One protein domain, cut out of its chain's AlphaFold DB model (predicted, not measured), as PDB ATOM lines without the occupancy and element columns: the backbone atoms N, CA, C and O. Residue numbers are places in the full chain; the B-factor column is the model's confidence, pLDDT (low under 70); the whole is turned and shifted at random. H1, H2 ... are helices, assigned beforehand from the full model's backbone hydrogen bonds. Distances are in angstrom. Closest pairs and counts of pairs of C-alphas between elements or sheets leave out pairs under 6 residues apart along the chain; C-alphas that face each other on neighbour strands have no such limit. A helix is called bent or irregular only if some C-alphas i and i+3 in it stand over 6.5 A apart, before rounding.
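This is residues 298 to 382 of the 592 residues of the protein "MCE family protein" of Solirubrobacterales bacterium (UniProt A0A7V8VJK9). Helices follow one another end to end along an open horseshoe with an empty middle: the long bent helix H1 makes one side and the base, H2 turns along the other side, and H3 runs back toward the open mouth. No helix packs on another, and the first and last printed C-alphas, of Ala 298 and Glu 382, are 28.1 A apart. The 85 printed residues hold three named helices, in the order H1, H2, H3, and no named strand; the class is all helix. The whole is extended, with a radius of gyration of the C-alphas of 23.6 A, and flat, spanning 54 by 50 by 20 A.

H1, residues 298 to 339, was assigned as one helix by its hydrogen bonds but is bent, with C-alphas 319 and 322 6.9 A apart. Its arms H1a, residues 298 to 319, and H1b, residues 322 to 339, are about perpendicular, at 87 degrees. H1b and H2, residues 341 to 359, meet only through their link, as do H2 and H3, residues 362 to 381. H1a is apart from H2 and H3, and H1b is apart from H3. Kinks bend H1a by 45 degrees near residue 309, H1b by 31 degrees near 333 and H2 by 53 degrees near 351. Every O i to N i+4 pair is within hydrogen-bond range in H3, against 14 of 18 in H1a, 12 of 14 in H1b and 9 of 15 in H2.

H1a measures 29.6 A from C-alpha 298 at (-21.618, 8.620, -43.226), H1b 26.1 A, H2 23.4 A, and H3 28.1 A to C-alpha 381 at (-32.296, 30.336, -38.208). Three are irregular: C-alphas 304 and 307 in H1a are 6.8 A apart, 333 and 336 in H1b 6.8 A, and 354 and 357 in H2 7.4 A.

The two C-alphas farthest apart, of Ser 304 and Ser 350, are 54.9 A apart. The printed part has no cut, and both links are tight. Mean pLDDT of the printed part is 71.5; residues 337 to 368 and 380 are under 70.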
ATOM      1  N   ALA A 298     -20.958   9.244 -44.378       73.88
ATOM      2  CA  ALA A 298     -21.618   8.620 -43.226       73.88
ATOM      3  C   ALA A 298     -21.460   7.086 -43.224       73.88
ATOM      4  O   ALA A 298     -21.317   6.461 -42.170       73.88
ATOM      5  N   LEU A 299     -21.441   6.464 -44.410       76.56
ATOM      6  CA  LEU A 299     -21.168   5.033 -44.551       76.56
ATOM      7  C   LEU A 299     -19.710   4.706 -44.188       76.56
ATOM      8  O   LEU A 299     -19.456   3.743 -43.466       76.56
ATOM      9  N   GLN A 300     -18.759   5.527 -44.639       80.12
ATOM     10  CA  GLN A 300     -17.349   5.405 -44.279       80.12
ATOM     11  C   GLN A 300     -17.136   5.580 -42.773       80.12
ATOM     12  O   GLN A 300     -16.415   4.784 -42.174       80.12
ATOM     13  N   GLU A 301     -17.774   6.572 -42.151       79.19
ATOM     14  CA  GLU A 301     -17.752   6.762 -40.698       79.19
ATOM     15  C   GLU A 301     -18.316   5.535 -39.981       79.19
ATOM     16  O   GLU A 301     -17.663   5.010 -39.089       79.19
ATOM     17  N   THR A 302     -19.447   4.986 -40.432       77.25
ATOM     18  CA  THR A 302     -20.046   3.774 -39.841       77.25
ATOM     19  C   THR A 302     -19.122   2.554 -39.945       77.25
ATOM     20  O   THR A 302     -19.009   1.778 -38.997       77.25
ATOM     21  N   ILE A 303     -18.429   2.380 -41.075       80.25
ATOM     22  CA  ILE A 303     -17.456   1.292 -41.269       80.25
ATOM     23  C   ILE A 303     -16.200   1.514 -40.414       80.25
ATOM     24  O   ILE A 303     -15.637   0.549 -39.902       80.25
ATOM     25  N   SER A 304     -15.771   2.764 -40.236       83.69
ATOM     26  CA  SER A 304     -14.564   3.118 -39.476       83.69
ATOM     27  C   SER A 304     -14.793   3.052 -37.960       83.69
ATOM     28  O   SER A 304     -13.944   2.556 -37.223       83.69
ATOM     29  N   GLU A 305     -15.961   3.496 -37.496       83.56
ATOM     30  CA  GLU A 305     -16.407   3.474 -36.095       83.56
ATOM     31  C   GLU A 305     -16.961   2.101 -35.678       83.56
ATOM     32  O   GLU A 305     -17.012   1.771 -34.490       83.56
ATOM     33  N   GLY A 306     -17.370   1.269 -36.641       84.75
ATOM     34  CA  GLY A 306     -17.975  -0.042 -36.409       84.75
ATOM     35  C   GLY A 306     -17.103  -0.987 -35.572       84.75
ATOM     36  O   GLY A 306     -17.570  -1.453 -34.532       84.75
ATOM     37  N   PRO A 307     -15.844  -1.264 -35.958       89.88
ATOM     38  CA  PRO A 307     -14.948  -2.122 -35.187       89.88
ATOM     39  C   PRO A 307     -14.726  -1.661 -33.733       89.88
ATOM     40  O   PRO A 307     -14.994  -2.466 -32.835       89.88
ATOM     41  N   PRO A 308     -14.337  -0.399 -33.439       83.38
ATOM     42  CA  PRO A 308     -14.168   0.043 -32.052       83.38
ATOM     43  C   PRO A 308     -15.489   0.063 -31.263       83.38
ATOM     44  O   PRO A 308     -15.496  -0.226 -30.060       83.38
ATOM     45  N   THR A 309     -16.626   0.321 -31.917       78.44
ATOM     46  CA  THR A 309     -17.958   0.254 -31.289       78.44
ATOM     47  C   THR A 309     -18.351  -1.181 -30.932       78.44
ATOM     48  O   THR A 309     -18.812  -1.442 -29.818       78.44
ATOM     49  N   LEU A 310     -18.127  -2.141 -31.834       84.50
ATOM     50  CA  LEU A 310     -18.398  -3.561 -31.600       84.50
ATOM     51  C   LEU A 310     -17.484  -4.134 -30.517       84.50
ATOM     52  O   LEU A 310     -17.949  -4.873 -29.651       84.50
ATOM     53  N   GLU A 311     -16.213  -3.744 -30.498       84.56
ATOM     54  CA  GLU A 311     -15.263  -4.143 -29.461       84.56
ATOM     55  C   GLU A 311     -15.644  -3.569 -28.085       84.56
ATOM     56  O   GLU A 311     -15.561  -4.250 -27.057       84.56
ATOM     57  N   THR A 312     -16.159  -2.337 -28.062       87.06
ATOM     58  CA  THR A 312     -16.754  -1.728 -26.866       87.06
ATOM     59  C   THR A 312     -18.004  -2.491 -26.418       87.06
ATOM     60  O   THR A 312     -18.149  -2.792 -25.231       87.06
ATOM     61  N   GLY A 313     -18.871  -2.889 -27.352       80.44
ATOM     62  CA  GLY A 313     -20.037  -3.733 -27.093       80.44
ATOM     63  C   GLY A 313     -19.660  -5.095 -26.503       80.44
ATOM     64  O   GLY A 313     -20.189  -5.474 -25.460       80.44
ATOM     65  N   ILE A 314     -18.689  -5.797 -27.093       83.50
ATOM     66  CA  ILE A 314     -18.159  -7.078 -26.592       83.50
ATOM     67  C   ILE A 314     -17.629  -6.928 -25.159       83.50
ATOM     68  O   ILE A 314     -17.832  -7.806 -24.322       83.50
ATOM     69  N   ARG A 315     -17.000  -5.792 -24.845       84.19
ATOM     70  CA  ARG A 315     -16.444  -5.505 -23.517       84.19
ATOM     71  C   ARG A 315     -17.507  -5.150 -22.475       84.19
ATOM     72  O   ARG A 315     -17.377  -5.533 -21.310       84.19
ATOM     73  N   LEU A 316     -18.534  -4.393 -22.863       82.31
ATOM     74  CA  LEU A 316     -19.499  -3.794 -21.933       82.31
ATOM     75  C   LEU A 316     -20.807  -4.582 -21.806       82.31
ATOM     76  O   LEU A 316     -21.341  -4.679 -20.701       82.31
ATOM     77  N   LEU A 317     -21.315  -5.193 -22.880       83.62
ATOM     78  CA  LEU A 317     -22.596  -5.913 -22.865       83.62
ATOM     79  C   LEU A 317     -22.627  -7.093 -21.878       83.62
ATOM     80  O   LEU A 317     -23.632  -7.238 -21.177       83.62
ATOM     81  N   PRO A 318     -21.556  -7.896 -21.701       85.75
ATOM     82  CA  PRO A 318     -21.536  -8.925 -20.661       85.75
ATOM     83  C   PRO A 318     -21.703  -8.356 -19.247       85.75
ATOM     84  O   PRO A 318     -22.330  -8.995 -18.405       85.75
ATOM     85  N   ARG A 319     -21.212  -7.134 -18.998       80.88
ATOM     86  CA  ARG A 319     -21.365  -6.432 -17.711       80.88
ATOM     87  C   ARG A 319     -22.772  -5.860 -17.512       80.88
ATOM     88  O   ARG A 319     -23.168  -5.631 -16.375       80.88
ATOM     89  N   GLN A 320     -23.537  -5.671 -18.589       78.44
ATOM     90  CA  GLN A 320     -24.929  -5.200 -18.560       78.44
ATOM     91  C   GLN A 320     -25.959  -6.340 -18.515       78.44
ATOM     92  O   GLN A 320     -27.114  -6.110 -18.155       78.44
ATOM     93  N   ARG A 321     -25.562  -7.584 -18.818       79.25
ATOM     94  CA  ARG A 321     -26.433  -8.772 -18.720       79.25
ATOM     95  C   ARG A 321     -27.165  -8.908 -17.376       79.25
ATOM     96  O   ARG A 321     -28.352  -9.229 -17.419       79.25
ATOM     97  N   PRO A 322     -26.538  -8.663 -16.206       84.00
ATOM     98  CA  PRO A 322     -27.245  -8.716 -14.928       84.00
ATOM     99  C   PRO A 322     -28.385  -7.694 -14.864       84.00
ATOM    100  O   PRO A 322     -29.506  -8.060 -14.537       84.00
ATOM    101  N   PHE A 323     -28.136  -6.454 -15.297       81.69
ATOM    102  CA  PHE A 323     -29.152  -5.402 -15.351       81.69
ATOM    103  C   PHE A 323     -30.313  -5.764 -16.288       81.69
ATOM    104  O   PHE A 323     -31.469  -5.632 -15.902       81.69
ATOM    105  N   LEU A 324     -30.031  -6.269 -17.493       82.31
ATOM    106  CA  LEU A 324     -31.078  -6.668 -18.445       82.31
ATOM    107  C   LEU A 324     -31.904  -7.858 -17.940       82.31
ATOM    108  O   LEU A 324     -33.117  -7.906 -18.155       82.31
ATOM    109  N   ARG A 325     -31.270  -8.805 -17.238       83.50
ATOM    110  CA  ARG A 325     -31.964  -9.914 -16.573       83.50
ATOM    111  C   ARG A 325     -32.890  -9.387 -15.480       83.50
ATOM    112  O   ARG A 325     -34.054  -9.767 -15.443       83.50
ATOM    113  N   ASP A 326     -32.390  -8.498 -14.631       82.88
ATOM    114  CA  ASP A 326     -33.148  -7.946 -13.511       82.88
ATOM    115  C   ASP A 326     -34.295  -7.037 -14.009       82.88
ATOM    116  O   ASP A 326     -35.406  -7.096 -13.486       82.88
ATOM    117  N   PHE A 327     -34.083  -6.292 -15.100       81.81
ATOM    118  CA  PHE A 327     -35.125  -5.524 -15.787       81.81
ATOM    119  C   PHE A 327     -36.198  -6.426 -16.409       81.81
ATOM    120  O   PHE A 327     -37.388  -6.155 -16.277       81.81
ATOM    121  N   THR A 328     -35.801  -7.539 -17.033       82.75
ATOM    122  CA  THR A 328     -36.748  -8.528 -17.574       82.75
ATOM    123  C   THR A 328     -37.587  -9.154 -16.458       82.75
ATOM    124  O   THR A 328     -38.792  -9.340 -16.629       82.75
ATOM    125  N   THR A 329     -36.979  -9.440 -15.303       85.81
ATOM    126  CA  THR A 329     -37.695  -9.894 -14.102       85.81
ATOM    127  C   THR A 329     -38.704  -8.842 -13.645       85.81
ATOM    128  O   THR A 329     -39.877  -9.170 -13.500       85.81
ATOM    129  N   LEU A 330     -38.299  -7.571 -13.546       81.69
ATOM    130  CA  LEU A 330     -39.189  -6.457 -13.207       81.69
ATOM    131  C   LEU A 330     -40.366  -6.331 -14.188       81.69
ATOM    132  O   LEU A 330     -41.515  -6.216 -13.773       81.69
ATOM    133  N   THR A 331     -40.117  -6.392 -15.499       78.88
ATOM    134  CA  THR A 331     -41.185  -6.336 -16.511       78.88
ATOM    135  C   THR A 331     -42.129  -7.536 -16.398       78.88
ATOM    136  O   THR A 331     -43.342  -7.405 -16.566       78.88
ATOM    137  N   ARG A 332     -41.596  -8.720 -16.077       81.31
ATOM    138  CA  ARG A 332     -42.385  -9.941 -15.891       81.31
ATOM    139  C   ARG A 332     -43.250  -9.881 -14.626       81.31
ATOM    140  O   ARG A 332     -44.354 -10.426 -14.663       81.31
ATOM    141  N   GLU A 333     -42.790  -9.195 -13.582       79.31
ATOM    142  CA  GLU A 333     -43.563  -8.888 -12.369       79.31
ATOM    143  C   GLU A 333     -44.590  -7.764 -12.564       79.31
ATOM    144  O   GLU A 333     -45.635  -7.789 -11.927       79.31
ATOM    145  N   LEU A 334     -44.356  -6.823 -13.487       76.31
ATOM    146  CA  LEU A 334     -45.321  -5.770 -13.854       76.31
ATOM    147  C   LEU A 334     -46.445  -6.265 -14.781       76.31
ATOM    148  O   LEU A 334     -47.521  -5.670 -14.847       76.31
ATOM    149  N   ARG A 335     -46.217  -7.370 -15.497       73.69
ATOM    150  CA  ARG A 335     -47.148  -7.958 -16.474       73.69
ATOM    151  C   ARG A 335     -48.566  -8.254 -15.940       73.69
ATOM    152  O   ARG A 335     -49.498  -8.018 -16.703       73.69
ATOM    153  N   PRO A 336     -48.785  -8.730 -14.697       72.19
ATOM    154  CA  PRO A 336     -50.131  -8.908 -14.146       72.19
ATOM    155  C   PRO A 336     -50.879  -7.576 -13.992       72.19
ATOM    156  O   PRO A 336     -52.034  -7.489 -14.384       72.19
ATOM    157  N   GLY A 337     -50.201  -6.507 -13.550       66.75
ATOM    158  CA  GLY A 337     -50.805  -5.170 -13.443       66.75
ATOM    159  C   GLY A 337     -51.184  -4.559 -14.798       66.75
ATOM    160  O   GLY A 337     -52.139  -3.795 -14.891       66.75
ATOM    161  N   VAL A 338     -50.483  -4.940 -15.871       67.25
ATOM    162  CA  VAL A 338     -50.845  -4.585 -17.257       67.25
ATOM    163  C   VAL A 338     -51.939  -5.510 -17.818       67.25
ATOM    164  O   VAL A 338     -52.727  -5.092 -18.662       67.25
ATOM    165  N   ALA A 339     -52.047  -6.757 -17.352       64.56
ATOM    166  CA  ALA A 339     -53.149  -7.652 -17.714       64.56
ATOM    167  C   ALA A 339     -54.487  -7.196 -17.095       64.56
ATOM    168  O   ALA A 339     -55.525  -7.281 -17.757       64.56
ATOM    169  N   ASP A 340     -54.441  -6.600 -15.899       64.00
ATOM    170  CA  ASP A 340     -55.573  -5.945 -15.220       64.00
ATOM    171  C   ASP A 340     -56.002  -4.613 -15.865       64.00
ATOM    172  O   ASP A 340     -57.041  -4.037 -15.518       64.00
ATOM    173  N   LEU A 341     -55.267  -4.146 -16.881       61.12
ATOM    174  CA  LEU A 341     -55.670  -3.006 -17.706       61.12
ATOM    175  C   LEU A 341     -56.853  -3.360 -18.630       61.12
ATOM    176  O   LEU A 341     -57.646  -2.501 -19.004       61.12
ATOM    177  N   ARG A 342     -57.010  -4.643 -18.996       59.38
ATOM    178  CA  ARG A 342     -58.064  -5.109 -19.916       59.38
ATOM    179  C   ARG A 342     -59.474  -5.085 -19.292       59.38
ATOM    180  O   ARG A 342     -60.395  -4.637 -19.969       59.38
ATOM    181  N   PRO A 343     -59.666  -5.494 -18.021       61.47
ATOM    182  CA  PRO A 343     -60.925  -5.309 -17.292       61.47
ATOM    183  C   PRO A 343     -61.274  -3.845 -16.978       61.47
ATOM    184  O   PRO A 343     -62.443  -3.537 -16.768       61.47
ATOM    185  N   THR A 344     -60.289  -2.938 -16.950       59.41
ATOM    186  CA  THR A 344     -60.483  -1.499 -16.671       59.41
ATOM    187  C   THR A 344     -60.702  -0.648 -17.932       59.41
ATOM    188  O   THR A 344     -61.154   0.495 -17.829       59.41
ATOM    189  N   LEU A 345     -60.497  -1.215 -19.130       59.69
ATOM    190  CA  LEU A 345     -60.788  -0.580 -20.427       59.69
ATOM    191  C   LEU A 345     -62.211  -0.010 -20.578       59.69
ATOM    192  O   LEU A 345     -62.325   1.042 -21.195       59.69
ATOM    193  N   PRO A 346     -63.297  -0.598 -20.038       68.00
ATOM    194  CA  PRO A 346     -64.637  -0.014 -20.161       68.00
ATOM    195  C   PRO A 346     -64.765   1.357 -19.477       68.00
ATOM    196  O   PRO A 346     -65.472   2.233 -19.972       68.00
ATOM    197  N   VAL A 347     -64.029   1.574 -18.381       62.56
ATOM    198  CA  VAL A 347     -63.982   2.861 -17.664       62.56
ATOM    199  C   VAL A 347     -63.152   3.886 -18.447       62.56
ATOM    200  O   VAL A 347     -63.527   5.054 -18.522       62.56
ATOM    201  N   LEU A 348     -62.072   3.450 -19.104       54.69
ATOM    202  CA  LEU A 348     -61.286   4.290 -20.016       54.69
ATOM    203  C   LEU A 348     -62.029   4.618 -21.322       54.69
ATOM    204  O   LEU A 348     -61.939   5.744 -21.798       54.69
ATOM    205  N   ASN A 349     -62.809   3.687 -21.873       55.44
ATOM    206  CA  ASN A 349     -63.621   3.914 -23.073       55.44
ATOM    207  C   ASN A 349     -64.716   4.959 -22.822       55.44
ATOM    208  O   ASN A 349     -64.954   5.805 -23.677       55.44
ATOM    209  N   SER A 350     -65.296   4.986 -21.617       58.59
ATOM    210  CA  SER A 350     -66.238   6.037 -21.217       58.59
ATOM    211  C   SER A 350     -65.581   7.427 -21.134       58.59
ATOM    212  O   SER A 350     -66.232   8.431 -21.420       58.59
ATOM    213  N   ALA A 351     -64.279   7.506 -20.831       55.75
ATOM    214  CA  ALA A 351     -63.514   8.755 -20.889       55.75
ATOM    215  C   ALA A 351     -63.136   9.168 -22.329       55.75
ATOM    216  O   ALA A 351     -62.977  10.357 -22.609       55.75
ATOM    217  N   ILE A 352     -63.027   8.207 -23.253       55.94
ATOM    218  CA  ILE A 352     -62.724   8.444 -24.673       55.94
ATOM    219  C   ILE A 352     -63.962   8.935 -25.437       55.94
ATOM    220  O   ILE A 352     -63.823   9.849 -26.247       55.94
ATOM    221  N   ASP A 353     -65.169   8.453 -25.119       56.03
ATOM    222  CA  ASP A 353     -66.423   8.963 -25.708       56.03
ATOM    223  C   ASP A 353     -66.661  10.452 -25.401       56.03
ATOM    224  O   ASP A 353     -67.190  11.194 -26.232       56.03
ATOM    225  N   VAL A 354     -66.181  10.928 -24.247       60.28
ATOM    226  CA  VAL A 354     -66.170  12.357 -23.885       60.28
ATOM    227  C   VAL A 354     -65.051  13.129 -24.615       60.28
ATOM    228  O   VAL A 354     -65.166  14.335 -24.834       60.28
ATOM    229  N   GLY A 355     -63.982  12.451 -25.048       46.78
ATOM    230  CA  GLY A 355     -62.827  13.026 -25.749       46.78
ATOM    231  C   GLY A 355     -62.959  13.125 -27.278       46.78
ATOM    232  O   GLY A 355     -62.221  13.887 -27.906       46.78
ATOM    233  N   THR A 356     -63.911  12.420 -27.894       54.16
ATOM    234  CA  THR A 356     -64.134  12.375 -29.356       54.16
ATOM    235  C   THR A 356     -64.278  13.751 -30.050       54.16
ATOM    236  O   THR A 356     -63.720  13.921 -31.140       54.16
ATOM    237  N   PRO A 357     -64.892  14.800 -29.457       58.22
ATOM    238  CA  PRO A 357     -64.941  16.133 -30.075       58.22
ATOM    239  C   PRO A 357     -63.568  16.815 -30.240       58.22
ATOM    240  O   PRO A 357     -63.436  17.763 -31.017       58.22
ATOM    241  N   VAL A 358     -62.532  16.353 -29.529       52.69
ATOM    242  CA  VAL A 358     -61.162  16.890 -29.615       52.69
ATOM    243  C   VAL A 358     -60.449  16.386 -30.874       52.69
ATOM    244  O   VAL A 358     -59.711  17.141 -31.510       52.69
ATOM    245  N   LEU A 359     -60.725  15.151 -31.301       53.88
ATOM    246  CA  LEU A 359     -60.113  14.552 -32.492       53.88
ATOM    247  C   LEU A 359     -60.670  15.130 -33.803       53.88
ATOM    248  O   LEU A 359     -59.933  15.242 -34.779       53.88
ATOM    249  N   LEU A 360     -61.909  15.635 -33.809       54.25
ATOM    250  CA  LEU A 360     -62.472  16.378 -34.950       54.25
ATOM    251  C   LEU A 360     -61.773  17.732 -35.205       54.25
ATOM    252  O   LEU A 360     -61.920  18.310 -36.280       54.25
ATOM    253  N   ARG A 361     -60.963  18.230 -34.256       55.94
ATOM    254  CA  ARG A 361     -60.113  19.427 -34.427       55.94
ATOM    255  C   ARG A 361     -58.688  19.104 -34.897       55.94
ATOM    256  O   ARG A 361     -57.905  20.027 -35.129       55.94
ATOM    257  N   SER A 362     -58.353  17.823 -35.079       52.97
ATOM    258  CA  SER A 362     -57.031  17.346 -35.510       52.97
ATOM    259  C   SER A 362     -56.519  17.969 -36.828       52.97
ATOM    260  O   SER A 362     -55.337  18.311 -36.882       52.97
ATOM    261  N   PRO A 363     -57.358  18.283 -37.842       59.53
ATOM    262  CA  PRO A 363     -56.880  18.994 -39.034       59.53
ATOM    263  C   PRO A 363     -56.347  20.405 -38.725       59.53
ATOM    264  O   PRO A 363     -55.382  20.865 -39.334       59.53
ATOM    265  N   GLY A 364     -56.939  21.088 -37.738       59.88
ATOM    266  CA  GLY A 364     -56.465  22.387 -37.256       59.88
ATOM    267  C   GLY A 364     -55.195  22.278 -36.409       59.88
ATOM    268  O   GLY A 364     -54.343  23.160 -36.473       59.88
ATOM    269  N   LEU A 365     -55.041  21.188 -35.653       62.97
ATOM    270  CA  LEU A 365     -53.820  20.891 -34.903       62.97
ATOM    271  C   LEU A 365     -52.647  20.587 -35.843       62.97
ATOM    272  O   LEU A 365     -51.569  21.125 -35.626       62.97
ATOM    273  N   ASN A 366     -52.865  19.814 -36.910       58.53
ATOM    274  CA  ASN A 366     -51.824  19.506 -37.896       58.53
ATOM    275  C   ASN A 366     -51.344  20.759 -38.642       58.53
ATOM    276  O   ASN A 366     -50.139  20.942 -38.780       58.53
ATOM    277  N   LYS A 367     -52.251  21.674 -39.022       67.88
ATOM    278  CA  LYS A 367     -51.856  22.986 -39.572       67.88
ATOM    279  C   LYS A 367     -51.057  23.824 -38.571       67.88
ATOM    280  O   LYS A 367     -50.028  24.383 -38.923       67.88
ATOM    281  N   ARG A 368     -51.475  23.857 -37.302       64.75
ATOM    282  CA  ARG A 368     -50.743  24.568 -36.237       64.75
ATOM    283  C   ARG A 368     -49.392  23.931 -35.913       64.75
ATOM    284  O   ARG A 368     -48.479  24.645 -35.523       64.75
ATOM    285  N   LEU A 369     -49.254  22.614 -36.068       70.75
ATOM    286  CA  LEU A 369     -47.982  21.904 -35.929       70.75
ATOM    287  C   LEU A 369     -47.035  22.243 -37.078       70.75
ATOM    288  O   LEU A 369     -45.859  22.490 -36.838       70.75
ATOM    289  N   GLU A 370     -47.546  22.311 -38.307       70.56
ATOM    290  CA  GLU A 370     -46.776  22.753 -39.469       70.56
ATOM    291  C   GLU A 370     -46.306  24.209 -39.309       70.56
ATOM    292  O   GLU A 370     -45.129  24.513 -39.520       70.56
ATOM    293  N   ASP A 371     -47.192  25.092 -38.843       73.00
ATOM    294  CA  ASP A 371     -46.861  26.485 -38.543       73.00
ATOM    295  C   ASP A 371     -45.863  26.598 -37.377       73.00
ATOM    296  O   ASP A 371     -44.907  27.367 -37.468       73.00
ATOM    297  N   ASN A 372     -45.995  25.781 -36.325       74.81
ATOM    298  CA  ASN A 372     -45.017  25.710 -35.234       74.81
ATOM    299  C   ASN A 372     -43.661  25.194 -35.711       74.81
ATOM    300  O   ASN A 372     -42.637  25.720 -35.291       74.81
ATOM    301  N   PHE A 373     -43.612  24.199 -36.595       76.00
ATOM    302  CA  PHE A 373     -42.345  23.725 -37.142       76.00
ATOM    303  C   PHE A 373     -41.692  24.758 -38.062       76.00
ATOM    304  O   PHE A 373     -40.466  24.885 -38.045       76.00
ATOM    305  N   ARG A 374     -42.472  25.561 -38.800       76.25
ATOM    306  CA  ARG A 374     -41.938  26.734 -39.514       76.25
ATOM    307  C   ARG A 374     -41.456  27.821 -38.552       76.25
ATOM    308  O   ARG A 374     -40.390  28.381 -38.790       76.25
ATOM    309  N   ALA A 375     -42.164  28.073 -37.453       73.44
ATOM    310  CA  ALA A 375     -41.754  29.034 -36.430       73.44
ATOM    311  C   ALA A 375     -40.487  28.588 -35.679       73.44
ATOM    312  O   ALA A 375     -39.591  29.397 -35.471       73.44
ATOM    313  N   ILE A 376     -40.357  27.300 -35.346       73.25
ATOM    314  CA  ILE A 376     -39.146  26.715 -34.751       73.25
ATOM    315  C   ILE A 376     -37.987  26.792 -35.741       73.25
ATOM    316  O   ILE A 376     -36.887  27.173 -35.358       73.25
ATOM    317  N   ARG A 377     -38.224  26.491 -37.024       72.56
ATOM    318  CA  ARG A 377     -37.201  26.661 -38.060       72.56
ATOM    319  C   ARG A 377     -36.748  28.116 -38.136       72.56
ATOM    320  O   ARG A 377     -35.547  28.342 -38.098       72.56
ATOM    321  N   SER A 378     -37.688  29.065 -38.146       73.62
ATOM    322  CA  SER A 378     -37.411  30.506 -38.125       73.62
ATOM    323  C   SER A 378     -36.613  30.922 -36.886       73.62
ATOM    324  O   SER A 378     -35.644  31.665 -37.012       73.62
ATOM    325  N   LEU A 379     -36.976  30.404 -35.709       71.88
ATOM    326  CA  LEU A 379     -36.309  30.671 -34.437       71.88
ATOM    327  C   LEU A 379     -34.890  30.093 -34.397       71.88
ATOM    328  O   LEU A 379     -34.008  30.715 -33.831       71.88
ATOM    329  N   VAL A 380     -34.635  28.932 -35.000       65.56
ATOM    330  CA  VAL A 380     -33.286  28.338 -35.053       65.56
ATOM    331  C   VAL A 380     -32.410  29.012 -36.118       65.56
ATOM    332  O   VAL A 380     -31.196  29.089 -35.948       65.56
ATOM    333  N   SER A 381     -33.004  29.540 -37.193       71.00
ATOM    334  CA  SER A 381     -32.296  30.336 -38.208       71.00
ATOM    335  C   SER A 381     -32.068  31.801 -37.813       71.00
ATOM    336  O   SER A 381     -31.313  32.500 -38.487       71.00
ATOM    337  N   GLU A 382     -32.696  32.270 -36.734       71.19
ATOM    338  CA  GLU A 382     -32.473  33.597 -36.159       71.19
ATOM    339  C   GLU A 382     -31.048  33.693 -35.568       71.19
ATOM    340  O   GLU A 382     -30.668  32.875 -34.721       71.19
TER     341      GLU A 382